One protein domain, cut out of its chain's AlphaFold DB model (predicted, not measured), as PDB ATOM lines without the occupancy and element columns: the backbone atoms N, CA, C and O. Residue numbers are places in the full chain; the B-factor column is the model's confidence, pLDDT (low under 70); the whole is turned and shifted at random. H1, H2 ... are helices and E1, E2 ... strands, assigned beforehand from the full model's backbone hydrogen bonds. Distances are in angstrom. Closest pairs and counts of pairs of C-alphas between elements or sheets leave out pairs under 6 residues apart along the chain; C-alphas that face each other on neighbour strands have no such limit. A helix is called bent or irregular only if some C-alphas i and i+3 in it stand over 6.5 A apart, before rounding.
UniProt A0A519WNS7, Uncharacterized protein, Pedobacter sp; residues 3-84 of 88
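This is residues 3 to 84 of the 88 residues of an uncharacterized protein of Pedobacter sp (UniProt A0A519WNS7). Two small antiparallel sheets stand partly face to face, with two short helices, H1 and H2, over the face of the smaller sheet, E3 E4 E5, that looks away from the larger sheet, E2 E1 E6 E7. E7 lies at an edge of the larger sheet, out past the smaller one. The printed part has 82 residues with two named helices and seven named strands, in the order E1 E2 E3 H1 H2 E4 E5 E6 E7; the class is mixed, helices and strands. Both sheets are antiparallel, in the orders E2 E1 E6 E7 and E3 E4 E5. The whole is compact, with a radius of gyration of the C-alphas of 12.5 A and spans of 35 by 31 by 20 A.

In the larger sheet, E1 is residues 3 to 7, beginning at C-alpha 3 at (0.974, 35.532, 34.206); E2 is residues 13 to 17, E6 is residues 70 to 75, 16.4 A long, and E7 is residues 80 to 83, ending at C-alpha 83 at (9.164, 38.351, 26.133). In the smaller sheet, E3 is residues 22 to 26, E4 is residues 50 to 56, 17.2 A long, and E5 is residues 61 to 66, 16.4 A long. H1 is residues 30 to 38, 12.1 A long, and H2 is residues 41 to 49, 13.9 A long, beginning at C-alpha 41 at (-11.870, 25.674, 13.302). H2 is irregular: C-alphas 45 and 48 are 8.0 A apart.

E1 and E6 are antiparallel inner strands, with N 5 and O 72 within hydrogen-bond range at 2.8 A. E2 is an edge strand, in a hairpin with E1, with N 4 and O 16 at 2.8 A; E6 and E7 form another hairpin, with N 73 and O 82 at 2.8 A. The closest C-alphas of E5 and E6 are those of Leu 65 and Asn 71, 7.4 A apart, while E1 and E4, for instance, are apart. E4 is antiparallel to E3, with N 23 and O 55 at 2.8 A, and forms a hairpin with E5, with N 63 and O 54 at 2.8 A. H1 and H2 are on the same face of this sheet, making two layers, helices on one face of a sheet. H1, at a height over the sheet of 9.1 A, runs across the strands, at 79 degrees to E4 on the local plane; the closest C-alphas of H1 and E3 are those of Phe 33 and Ile 25, 6.1 A apart. H2, at a height of 8.3 A, is over E4 and stands up from the sheet by 45 degrees. H1 and H2 touch only at the corner, Thr 37 to Tyr 43 being the closest C-alphas at 5.1 A. Every O i to N i+4 pair is within hydrogen-bond range in H1, and 3 of 5 in H2.

The two C-alphas farthest apart are those of Ser 45 and Asp 77, at 36.4 A. The printed part has no cut, and its links between named elements are tight. The mean pLDDT of the printed part is 95.6, and no printed residue is under 70.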
ATOM      1  N   ILE A   3       2.054  34.715  34.745       96.62
ATOM      2  CA  ILE A   3       0.974  35.532  34.206       96.62
ATOM      3  C   ILE A   3       1.317  35.827  32.751       96.62
ATOM      4  O   ILE A   3       2.397  36.338  32.466       96.62
ATOM      5  N   LEU A   4       0.405  35.544  31.828       97.44
ATOM      6  CA  LEU A   4       0.510  36.032  30.459       97.44
ATOM      7  C   LEU A   4      -0.083  37.437  30.397       97.44
ATOM      8  O   LEU A   4      -1.293  37.603  30.547       97.44
ATOM      9  N   ARG A   5       0.752  38.436  30.118       97.12
ATOM     10  CA  ARG A   5       0.300  39.771  29.733       97.12
ATOM     11  C   ARG A   5       0.225  39.859  28.217       97.12
ATOM     12  O   ARG A   5       1.249  39.762  27.540       97.12
ATOM     13  N   LYS A   6      -0.979  40.085  27.696       96.69
ATOM     14  CA  LYS A   6      -1.233  40.314  26.269       96.69
ATOM     15  C   LYS A   6      -1.587  41.773  26.048       96.69
ATOM     16  O   LYS A   6      -2.396  42.338  26.781       96.69
ATOM     17  N   ILE A   7      -1.003  42.367  25.019       97.31
ATOM     18  CA  ILE A   7      -1.336  43.708  24.545       97.31
ATOM     19  C   ILE A   7      -1.713  43.575  23.074       97.31
ATOM     20  O   ILE A   7      -0.888  43.162  22.255       97.31
ATOM     21  N   THR A   8      -2.965  43.874  22.737       94.06
ATOM     22  CA  THR A   8      -3.451  43.822  21.353       94.06
ATOM     23  C   THR A   8      -2.814  44.924  20.505       94.06
ATOM     24  O   THR A   8      -2.290  45.906  21.034       94.06
ATOM     25  N   GLY A   9      -2.922  44.815  19.178       88.88
ATOM     26  CA  GLY A   9      -2.497  45.887  18.270       88.88
ATOM     27  C   GLY A   9      -3.208  47.226  18.520       88.88
ATOM     28  O   GLY A   9      -2.640  48.276  18.248       88.88
ATOM     29  N   SER A  10      -4.415  47.203  19.103       93.00
ATOM     30  CA  SER A  10      -5.159  48.398  19.533       93.00
ATOM     31  C   SER A  10      -4.770  48.919  20.924       93.00
ATOM     32  O   SER A  10      -5.328  49.911  21.382       93.00
ATOM     33  N   GLY A  11      -3.834  48.263  21.616       93.00
ATOM     34  CA  GLY A  11      -3.370  48.654  22.947       93.00
ATOM     35  C   GLY A  11      -4.215  48.132  24.113       93.00
ATOM     36  O   GLY A  11      -3.897  48.441  25.261       93.00
ATOM     37  N   VAL A  12      -5.250  47.319  23.857       96.31
ATOM     38  CA  VAL A  12      -6.030  46.657  24.916       96.31
ATOM     39  C   VAL A  12      -5.139  45.656  25.634       96.31
ATOM     40  O   VAL A  12      -4.442  44.869  24.996       96.31
ATOM     41  N   GLN A  13      -5.173  45.684  26.964       96.31
ATOM     42  CA  GLN A  13      -4.321  44.847  27.798       96.31
ATOM     43  C   GLN A  13      -5.149  43.822  28.562       96.31
ATOM     44  O   GLN A  13      -6.193  44.153  29.121       96.31
ATOM     45  N   SER A  14      -4.652  42.593  28.631       94.88
ATOM     46  CA  SER A  14      -5.199  41.545  29.485       94.88
ATOM     47  C   SER A  14      -4.079  40.794  30.196       94.88
ATOM     48  O   SER A  14      -2.985  40.625  29.659       94.88
ATOM     49  N   ASN A  15      -4.357  40.368  31.426       95.19
ATOM     50  CA  ASN A  15      -3.469  39.528  32.221       95.19
ATOM     51  C   ASN A  15      -4.198  38.223  32.520       95.19
ATOM     52  O   ASN A  15      -5.318  38.248  33.028       95.19
ATOM     53  N   ILE A  16      -3.572  37.100  32.191       95.56
ATOM     54  CA  ILE A  16      -4.153  35.768  32.343       95.56
ATOM     55  C   ILE A  16      -3.259  34.979  33.290       95.56
ATOM     56  O   ILE A  16      -2.064  34.833  33.037       95.56
ATOM     57  N   CYS A  17      -3.824  34.497  34.395       94.94
ATOM     58  CA  CYS A  17      -3.103  33.641  35.331       94.94
ATOM     59  C   CYS A  17      -2.868  32.270  34.687       94.94
ATOM     60  O   CYS A  17      -3.823  31.572  34.361       94.94
ATOM     61  N   LEU A  18      -1.601  31.888  34.529       94.50
ATOM     62  CA  LEU A  18      -1.193  30.605  33.953       94.50
ATOM     63  C   LEU A  18      -0.908  29.542  35.023       94.50
ATOM     64  O   LEU A  18      -0.408  28.468  34.710       94.50
ATOM     65  N   ASN A  19      -1.176  29.844  36.297       89.50
ATOM     66  CA  ASN A  19      -0.833  28.990  37.434       89.50
ATOM     67  C   ASN A  19       0.699  28.772  37.553       89.50
ATOM     68  O   ASN A  19       1.476  29.724  37.412       89.50
ATOM     69  N   LYS A  20       1.166  27.573  37.922       89.25
ATOM     70  CA  LYS A  20       2.591  27.277  38.176       89.25
ATOM     71  C   LYS A  20       3.370  26.843  36.936       89.25
ATOM     72  O   LYS A  20       4.581  27.032  36.927       89.25
ATOM     73  N   VAL A  21       2.704  26.271  35.935       91.31
ATOM     74  CA  VAL A  21       3.339  25.682  34.750       91.31
ATOM     75  C   VAL A  21       2.553  26.041  33.495       91.31
ATOM     76  O   VAL A  21       1.327  26.116  33.526       91.31
ATOM     77  N   TYR A  22       3.267  26.246  32.395       95.50
ATOM     78  CA  TYR A  22       2.699  26.398  31.063       95.50
ATOM     79  C   TYR A  22       3.633  25.742  30.045       95.50
ATOM     80  O   TYR A  22       4.840  25.669  30.266       95.50
ATOM     81  N   ASN A  23       3.071  25.307  28.924       96.25
ATOM     82  CA  ASN A  23       3.806  24.879  27.746       96.25
ATOM     83  C   ASN A  23       3.641  25.938  26.656       96.25
ATOM     84  O   ASN A  23       2.556  26.493  26.473       96.25
ATOM     85  N   LEU A  24       4.721  26.217  25.935       97.31
ATOM     86  CA  LEU A  24       4.720  27.095  24.776       97.31
ATOM     87  C   LEU A  24       5.027  26.245  23.547       97.31
ATOM     88  O   LEU A  24       6.073  25.610  23.506       97.31
ATOM     89  N   ILE A  25       4.129  26.257  22.568       97.94
ATOM     90  CA  ILE A  25       4.309  25.596  21.274       97.94
ATOM     91  C   ILE A  25       4.462  26.694  20.236       97.94
ATOM     92  O   ILE A  25       3.553  27.509  20.075       97.94
ATOM     93  N   ARG A  26       5.597  26.755  19.549       96.69
ATOM     94  CA  ARG A  26       5.878  27.785  18.541       96.69
ATOM     95  C   ARG A  26       5.646  27.247  17.135       96.69
ATOM     96  O   ARG A  26       5.624  26.045  16.918       96.69
ATOM     97  N   GLU A  27       5.503  28.142  16.161       95.88
ATOM     98  CA  GLU A  27       5.379  27.777  14.737       95.88
ATOM     99  C   GLU A  27       6.581  26.937  14.235       95.88
ATOM    100  O   GLU A  27       6.445  26.141  13.306       95.88
ATOM    101  N   GLU A  28       7.748  27.061  14.881       95.06
ATOM    102  CA  GLU A  28       8.935  26.226  14.634       95.06
ATOM    103  C   GLU A  28       8.767  24.761  15.088       95.06
ATOM    104  O   GLU A  28       9.343  23.863  14.467       95.06
ATOM    105  N   ASP A  29       7.894  24.495  16.066       96.75
ATOM    106  CA  ASP A  29       7.508  23.161  16.542       96.75
ATOM    107  C   ASP A  29       6.414  22.560  15.641       96.75
ATOM    108  O   ASP A  29       5.306  22.251  16.084       96.75
ATOM    109  N   LYS A  30       6.715  22.436  14.339       95.69
ATOM    110  CA  LYS A  30       5.733  22.181  13.264       95.69
ATOM    111  C   LYS A  30       4.687  21.120  13.601       95.69
ATOM    112  O   LYS A  30       3.504  21.365  13.409       95.69
ATOM    113  N   GLU A  31       5.102  19.950  14.080       97.88
ATOM    114  CA  GLU A  31       4.175  18.846  14.350       97.88
ATOM    115  C   GLU A  31       3.116  19.229  15.395       97.88
ATOM    116  O   GLU A  31       1.918  19.138  15.119       97.88
ATOM    117  N   GLU A  32       3.540  19.736  16.555       97.88
ATOM    118  CA  GLU A  32       2.602  20.090  17.625       97.88
ATOM    119  C   GLU A  32       1.832  21.365  17.331       97.88
ATOM    120  O   GLU A  32       0.671  21.486  17.731       97.88
ATOM    121  N   PHE A  33       2.422  22.292  16.581       97.94
ATOM    122  CA  PHE A  33       1.720  23.482  16.127       97.94
ATOM    123  C   PHE A  33       0.561  23.127  15.189       97.94
ATOM    124  O   PHE A  33      -0.555  23.620  15.371       97.94
ATOM    125  N   GLU A  34       0.785  22.236  14.219       97.56
ATOM    126  CA  GLU A  34      -0.260  21.768  13.303       97.56
ATOM    127  C   GLU A  34      -1.342  20.966  14.029       97.56
ATOM    128  O   GLU A  34      -2.536  21.209  13.813       97.56
ATOM    129  N   LYS A  35      -0.950  20.062  14.941       97.50
ATOM    130  CA  LYS A  35      -1.916  19.331  15.774       97.50
ATOM    131  C   LYS A  35      -2.777  20.291  16.587       97.50
ATOM    132  O   LYS A  35      -3.997  20.177  16.549       97.50
ATOM    133  N   THR A  36      -2.165  21.270  17.256       97.44
ATOM    134  CA  THR A  36      -2.879  22.245  18.099       97.44
ATOM    135  C   THR A  36      -3.808  23.133  17.275       97.44
ATOM    136  O   THR A  36      -4.956  23.357  17.657       97.44
ATOM    137  N   THR A  37      -3.348  23.596  16.110       97.06
ATOM    138  CA  THR A  37      -4.165  24.384  15.175       97.06
ATOM    139  C   THR A  37      -5.395  23.597  14.723       97.06
ATOM    140  O   THR A  37      -6.478  24.160  14.595       97.06
ATOM    141  N   SER A  38      -5.250  22.285  14.532       96.75
ATOM    142  CA  SER A  38      -6.323  21.421  14.044       96.75
ATOM    143  C   SER A  38      -7.431  21.154  15.071       96.75
ATOM    144  O   SER A  38      -8.505  20.707  14.679       96.75
ATOM    145  N   LEU A  39      -7.211  21.459  16.358       96.06
ATOM    146  CA  LEU A  39      -8.181  21.225  17.440       96.06
ATOM    147  C   LEU A  39      -9.419  22.133  17.376       96.06
ATOM    148  O   LEU A  39     -10.404  21.864  18.064       96.06
ATOM    149  N   ASN A  40      -9.368  23.234  16.623       95.44
ATOM    150  CA  ASN A  40     -10.445  24.219  16.582       95.44
ATOM    151  C   ASN A  40     -10.486  24.946  15.229       95.44
ATOM    152  O   ASN A  40      -9.482  25.518  14.801       95.44
ATOM    153  N   ASP A  41     -11.660  25.005  14.597       97.12
ATOM    154  CA  ASP A  41     -11.870  25.674  13.302       97.12
ATOM    155  C   ASP A  41     -11.452  27.156  13.313       97.12
ATOM    156  O   ASP A  41     -10.948  27.691  12.321       97.12
ATOM    157  N   TYR A  42     -11.591  27.838  14.454       97.00
ATOM    158  CA  TYR A  42     -11.115  29.210  14.618       97.00
ATOM    159  C   TYR A  42      -9.584  29.293  14.536       97.00
ATOM    160  O   TYR A  42      -9.049  30.184  13.879       97.00
ATOM    161  N   TYR A  43      -8.860  28.350  15.146       96.94
ATOM    162  CA  TYR A  43      -7.397  28.328  15.064       96.94
ATOM    163  C   TYR A  43      -6.934  28.013  13.645       96.94
ATOM    164  O   TYR A  43      -6.015  28.667  13.157       96.94
ATOM    165  N   GLN A  44      -7.603  27.083  12.958       97.19
ATOM    166  CA  GLN A  44      -7.326  26.796  11.550       97.19
ATOM    167  C   GLN A  44      -7.544  28.023  10.658       97.19
ATOM    168  O   GLN A  44      -6.664  28.369   9.868       97.19
ATOM    169  N   SER A  45      -8.678  28.713  10.803       97.50
ATOM    170  CA  SER A  45      -8.995  29.891   9.981       97.50
ATOM    171  C   SER A  45      -8.058  31.078  10.233       97.50
ATOM    172  O   SER A  45      -7.753  31.829   9.308       97.50
ATOM    173  N   GLU A  46      -7.528  31.219  11.451       97.44
ATOM    174  CA  GLU A  46      -6.602  32.297  11.814       97.44
ATOM    175  C   GLU A  46      -5.120  31.877  11.815       97.44
ATOM    176  O   GLU A  46      -4.257  32.685  12.170       97.44
ATOM    177  N   LYS A  47      -4.796  30.651  11.383       96.56
ATOM    178  CA  LYS A  47      -3.460  30.035  11.481       96.56
ATOM    179  C   LYS A  47      -2.320  30.954  11.045       96.56
ATOM    180  O   LYS A  47      -1.342  31.099  11.765       96.56
ATOM    181  N   ALA A  48      -2.461  31.631   9.904       96.25
ATOM    182  CA  ALA A  48      -1.420  32.508   9.353       96.25
ATOM    183  C   ALA A  48      -1.022  33.669  10.292       96.25
ATOM    184  O   ALA A  48       0.087  34.206  10.201       96.25
ATOM    185  N   LYS A  49      -1.929  34.065  11.192       97.00
ATOM    186  CA  LYS A  49      -1.744  35.152  12.160       97.00
ATOM    187  C   LYS A  49      -1.225  34.653  13.508       97.00
ATOM    188  O   LYS A  49      -0.755  35.474  14.296       97.00
ATOM    189  N   ILE A  50      -1.332  33.359  13.793       97.62
ATOM    190  CA  ILE A  50      -0.856  32.737  15.031       97.62
ATOM    191  C   ILE A  50       0.626  32.388  14.844       97.62
ATOM    192  O   ILE A  50       1.022  31.937  13.777       97.62
ATOM    193  N   TYR A  51       1.460  32.635  15.855       97.25
ATOM    194  CA  TYR A  51       2.883  32.237  15.834       97.25
ATOM    195  C   TYR A  51       3.263  31.311  16.992       97.25
ATOM    196  O   TYR A  51       4.346  30.728  16.996       97.25
ATOM    197  N   ALA A  52       2.393  31.196  17.995       98.06
ATOM    198  CA  ALA A  52       2.562  30.272  19.101       98.06
ATOM    199  C   ALA A  52       1.221  29.975  19.785       98.06
ATOM    200  O   ALA A  52       0.289  30.781  19.724       98.06
ATOM    201  N   PHE A  53       1.158  28.858  20.499       98.19
ATOM    202  CA  PHE A  53       0.106  28.519  21.447       98.19
ATOM    203  C   PHE A  53       0.696  28.407  22.844       98.19
ATOM    204  O   PHE A  53       1.781  27.861  23.035       98.19
ATOM    205  N   LEU A  54      -0.042  28.907  23.827       97.69
ATOM    206  CA  LEU A  54       0.266  28.707  25.229       97.69
ATOM    207  C   LEU A  54      -0.764  27.750  25.820       97.69
ATOM    208  O   LEU A  54      -1.957  28.047  25.814       97.69
ATOM    209  N   ILE A  55      -0.289  26.617  26.321       97.00
ATOM    210  CA  ILE A  55      -1.105  25.605  26.982       97.00
ATOM    211  C   ILE A  55      -0.832  25.682  28.479       97.00
ATOM    212  O   ILE A  55       0.321  25.655  28.903       97.00
ATOM    213  N   TYR A  56      -1.869  25.793  29.294       95.69
ATOM    214  CA  TYR A  56      -1.734  25.901  30.744       95.69
ATOM    215  C   TYR A  56      -2.853  25.135  31.446       95.69
ATOM    216  O   TYR A  56      -3.678  24.492  30.794       95.69
ATOM    217  N   ASP A  57      -2.831  25.165  32.778       94.31
ATOM    218  CA  ASP A  57      -3.803  24.461  33.619       94.31
ATOM    219  C   ASP A  57      -3.873  22.962  33.278       94.31
ATOM    220  O   ASP A  57      -4.899  22.429  32.855       94.31
ATOM    221  N   GLU A  58      -2.705  22.312  33.362       90.44
ATOM    222  CA  GLU A  58      -2.511  20.872  33.108       90.44
ATOM    223  C   GLU A  58      -2.941  20.401  31.709       90.44
ATOM    224  O   GLU A  58      -3.237  19.231  31.494       90.44
ATOM    225  N   GLY A  59      -2.942  21.306  30.727       90.81
ATOM    226  CA  GLY A  59      -3.327  20.977  29.354       90.81
ATOM    227  C   GLY A  59      -4.773  21.317  29.010       90.81
ATOM    228  O   GLY A  59      -5.150  21.213  27.847       90.81
ATOM    229  N   SER A  60      -5.578  21.737  29.989       93.19
ATOM    230  CA  SER A  60      -7.009  21.986  29.789       93.19
ATOM    231  C   SER A  60      -7.316  23.314  29.093       93.19
ATOM    232  O   SER A  60      -8.399  23.471  28.530       93.19
ATOM    233  N   GLN A  61      -6.379  24.266  29.106       96.25
ATOM    234  CA  GLN A  61      -6.561  25.590  28.520       96.25
ATOM    235  C   GLN A  61      -5.513  25.872  27.444       96.25
ATOM    236  O   GLN A  61      -4.320  25.651  27.654       96.25
ATOM    237  N   ILE A  62      -5.958  26.418  26.307       97.31
ATOM    238  CA  ILE A  62      -5.113  26.756  25.155       97.31
ATOM    239  C   ILE A  62      -5.375  28.205  24.743       97.31
ATOM    240  O   ILE A  62      -6.516  28.614  24.530       97.31
ATOM    241  N   ILE A  63      -4.310  28.993  24.603       97.00
ATOM    242  CA  ILE A  63      -4.371  30.389  24.168       97.00
ATOM    243  C   ILE A  63      -3.508  30.577  22.918       97.00
ATOM    244  O   ILE A  63      -2.284  30.467  23.012       97.00
ATOM    245  N   PRO A  64      -4.092  30.965  21.770       97.31
ATOM    246  CA  PRO A  64      -3.304  31.402  20.625       97.31
ATOM    247  C   PRO A  64      -2.641  32.761  20.893       97.31
ATOM    248  O   PRO A  64      -3.250  33.696  21.438       97.31
ATOM    249  N   LEU A  65      -1.379  32.884  20.487       97.62
ATOM    250  CA  LEU A  65      -0.610  34.125  20.470       97.62
ATOM    251  C   LEU A  65      -0.500  34.618  19.026       97.62
ATOM    252  O   LEU A  65      -0.029  33.903  18.140       97.62
ATOM    253  N   PHE A  66      -0.944  35.851  18.790       96.44
ATOM    254  CA  PHE A  66      -1.043  36.417  17.444       96.44
ATOM    255  C   PHE A  66       0.105  37.375  17.136       96.44
ATOM    256  O   PHE A  66       0.510  38.153  17.998       96.44
ATOM    257  N   LYS A  67       0.575  37.388  15.883       96.25
ATOM    258  CA  LYS A  67       1.722  38.186  15.406       96.25
ATOM    259  C   LYS A  67       1.561  39.695  15.653       96.25
ATOM    260  O   LYS A  67       2.544  40.399  15.841       96.25
ATOM    261  N   ALA A  68       0.321  40.185  15.704       95.44
ATOM    262  CA  ALA A  68      -0.004  41.587  15.983       95.44
ATOM    263  C   ALA A  68      -0.054  41.949  17.485       95.44
ATOM    264  O   ALA A  68      -0.369  43.087  17.833       95.44
ATOM    265  N   GLN A  69       0.184  40.992  18.385       95.88
ATOM    266  CA  GLN A  69       0.152  41.194  19.832       95.88
ATOM    267  C   GLN A  69       1.565  41.321  20.397       95.88
ATOM    268  O   GLN A  69       2.502  40.672  19.934       95.88
ATOM    269  N   LYS A  70       1.695  42.097  21.475       97.31
ATOM    270  CA  LYS A  70       2.844  41.984  22.377       97.31
ATOM    271  C   LYS A  70       2.463  41.037  23.501       97.31
ATOM    272  O   LYS A  70       1.438  41.239  24.151       97.31
ATOM    273  N   ASN A  71       3.271  40.008  23.709       97.69
ATOM    274  CA  ASN A  71       3.004  38.964  24.690       97.69
ATOM    275  C   ASN A  71       4.204  38.848  25.626       97.69
ATOM    276  O   ASN A  71       5.343  38.739  25.171       97.69
ATOM    277  N   TYR A  72       3.941  38.863  26.927       97.44
ATOM    278  CA  TYR A  72       4.957  38.762  27.967       97.44
ATOM    279  C   TYR A  72       4.531  37.720  28.988       97.44
ATOM    280  O   TYR A  72       3.375  37.708  29.411       97.44
ATOM    281  N   ILE A  73       5.468  36.886  29.417       97.50
ATOM    282  CA  ILE A  73       5.308  36.084  30.622       97.50
ATOM    283  C   ILE A  73       5.857  36.903  31.774       97.50
ATOM    284  O   ILE A  73       6.982  37.398  31.728       97.50
ATOM    285  N   MET A  74       5.045  37.070  32.803       96.25
ATOM    286  CA  MET A  74       5.386  37.792  34.013       96.25
ATOM    287  C   MET A  74       5.386  36.834  35.197       96.25
ATOM    288  O   MET A  74       4.577  35.903  35.255       96.25
ATOM    289  N   SER A  75       6.279  37.060  36.151       92.81
ATOM    290  CA  SER A  75       6.208  36.436  37.469       92.81
ATOM    291  C   SER A  75       5.189  37.160  38.352       92.81
ATOM    292  O   SER A  75       4.757  38.280  38.074       92.81
ATOM    293  N   SER A  76       4.770  36.504  39.433       87.88
ATOM    294  CA  SER A  76       3.762  37.032  40.364       87.88
ATOM    295  C   SER A  76       4.162  38.321  41.084       87.88
ATOM    296  O   SER A  76       3.295  39.004  41.615       87.88
ATOM    297  N   ASP A  77       5.450  38.649  41.115       90.56
ATOM    298  CA  ASP A  77       5.991  39.907  41.641       90.56
ATOM    299  C   ASP A  77       5.934  41.065  40.621       90.56
ATOM    300  O   ASP A  77       6.364  42.174  40.920       90.56
ATOM    301  N   GLY A  78       5.390  40.824  39.424       87.25
ATOM    302  CA  GLY A  78       5.228  41.833  38.379       87.25
ATOM    303  C   GLY A  78       6.444  42.004  37.467       87.25
ATOM    304  O   GLY A  78       6.386  42.820  36.547       87.25
ATOM    305  N   ASN A  79       7.516  41.234  37.663       92.69
ATOM    306  CA  ASN A  79       8.667  41.265  36.768       92.69
ATOM    307  C   ASN A  79       8.366  40.531  35.454       92.69
ATOM    308  O   ASN A  79       7.654  39.526  35.424       92.69
ATOM    309  N   THR A  80       8.908  41.030  34.339       94.44
ATOM    310  CA  THR A  80       8.889  40.279  33.077       94.44
ATOM    311  C   THR A  80       9.861  39.115  33.191       94.44
ATOM    312  O   THR A  80      11.063  39.320  33.329       94.44
ATOM    313  N   PHE A  81       9.321  37.905  33.126       93.56
ATOM    314  CA  PHE A  81      10.087  36.669  33.087       93.56
ATOM    315  C   PHE A  81      10.556  36.362  31.662       93.56
ATOM    316  O   PHE A  81      11.719  36.031  31.460       93.56
ATOM    317  N   ASP A  82       9.668  36.518  30.672       95.12
ATOM    318  CA  ASP A  82       9.987  36.276  29.264       95.12
ATOM    319  C   ASP A  82       9.202  37.211  28.327       95.12
ATOM    320  O   ASP A  82       8.074  37.620  28.618       95.12
ATOM    321  N   ASN A  83       9.791  37.553  27.181       96.06
ATOM    322  CA  ASN A  83       9.164  38.351  26.133       96.06
ATOM    323  C   ASN A  83       8.898  37.474  24.911       96.06
ATOM    324  O   ASN A  83       9.772  37.258  24.074       96.06
ATOM    325  N   LEU A  84       7.646  37.053  24.782       95.75
ATOM    326  CA  LEU A  84       7.186  36.194  23.702       95.75
ATOM    327  C   LEU A  84       6.751  36.971  22.463       95.75
ATOM    328  O   LEU A  84       6.220  36.357  21.549       95.75
TER     329      LEU A  84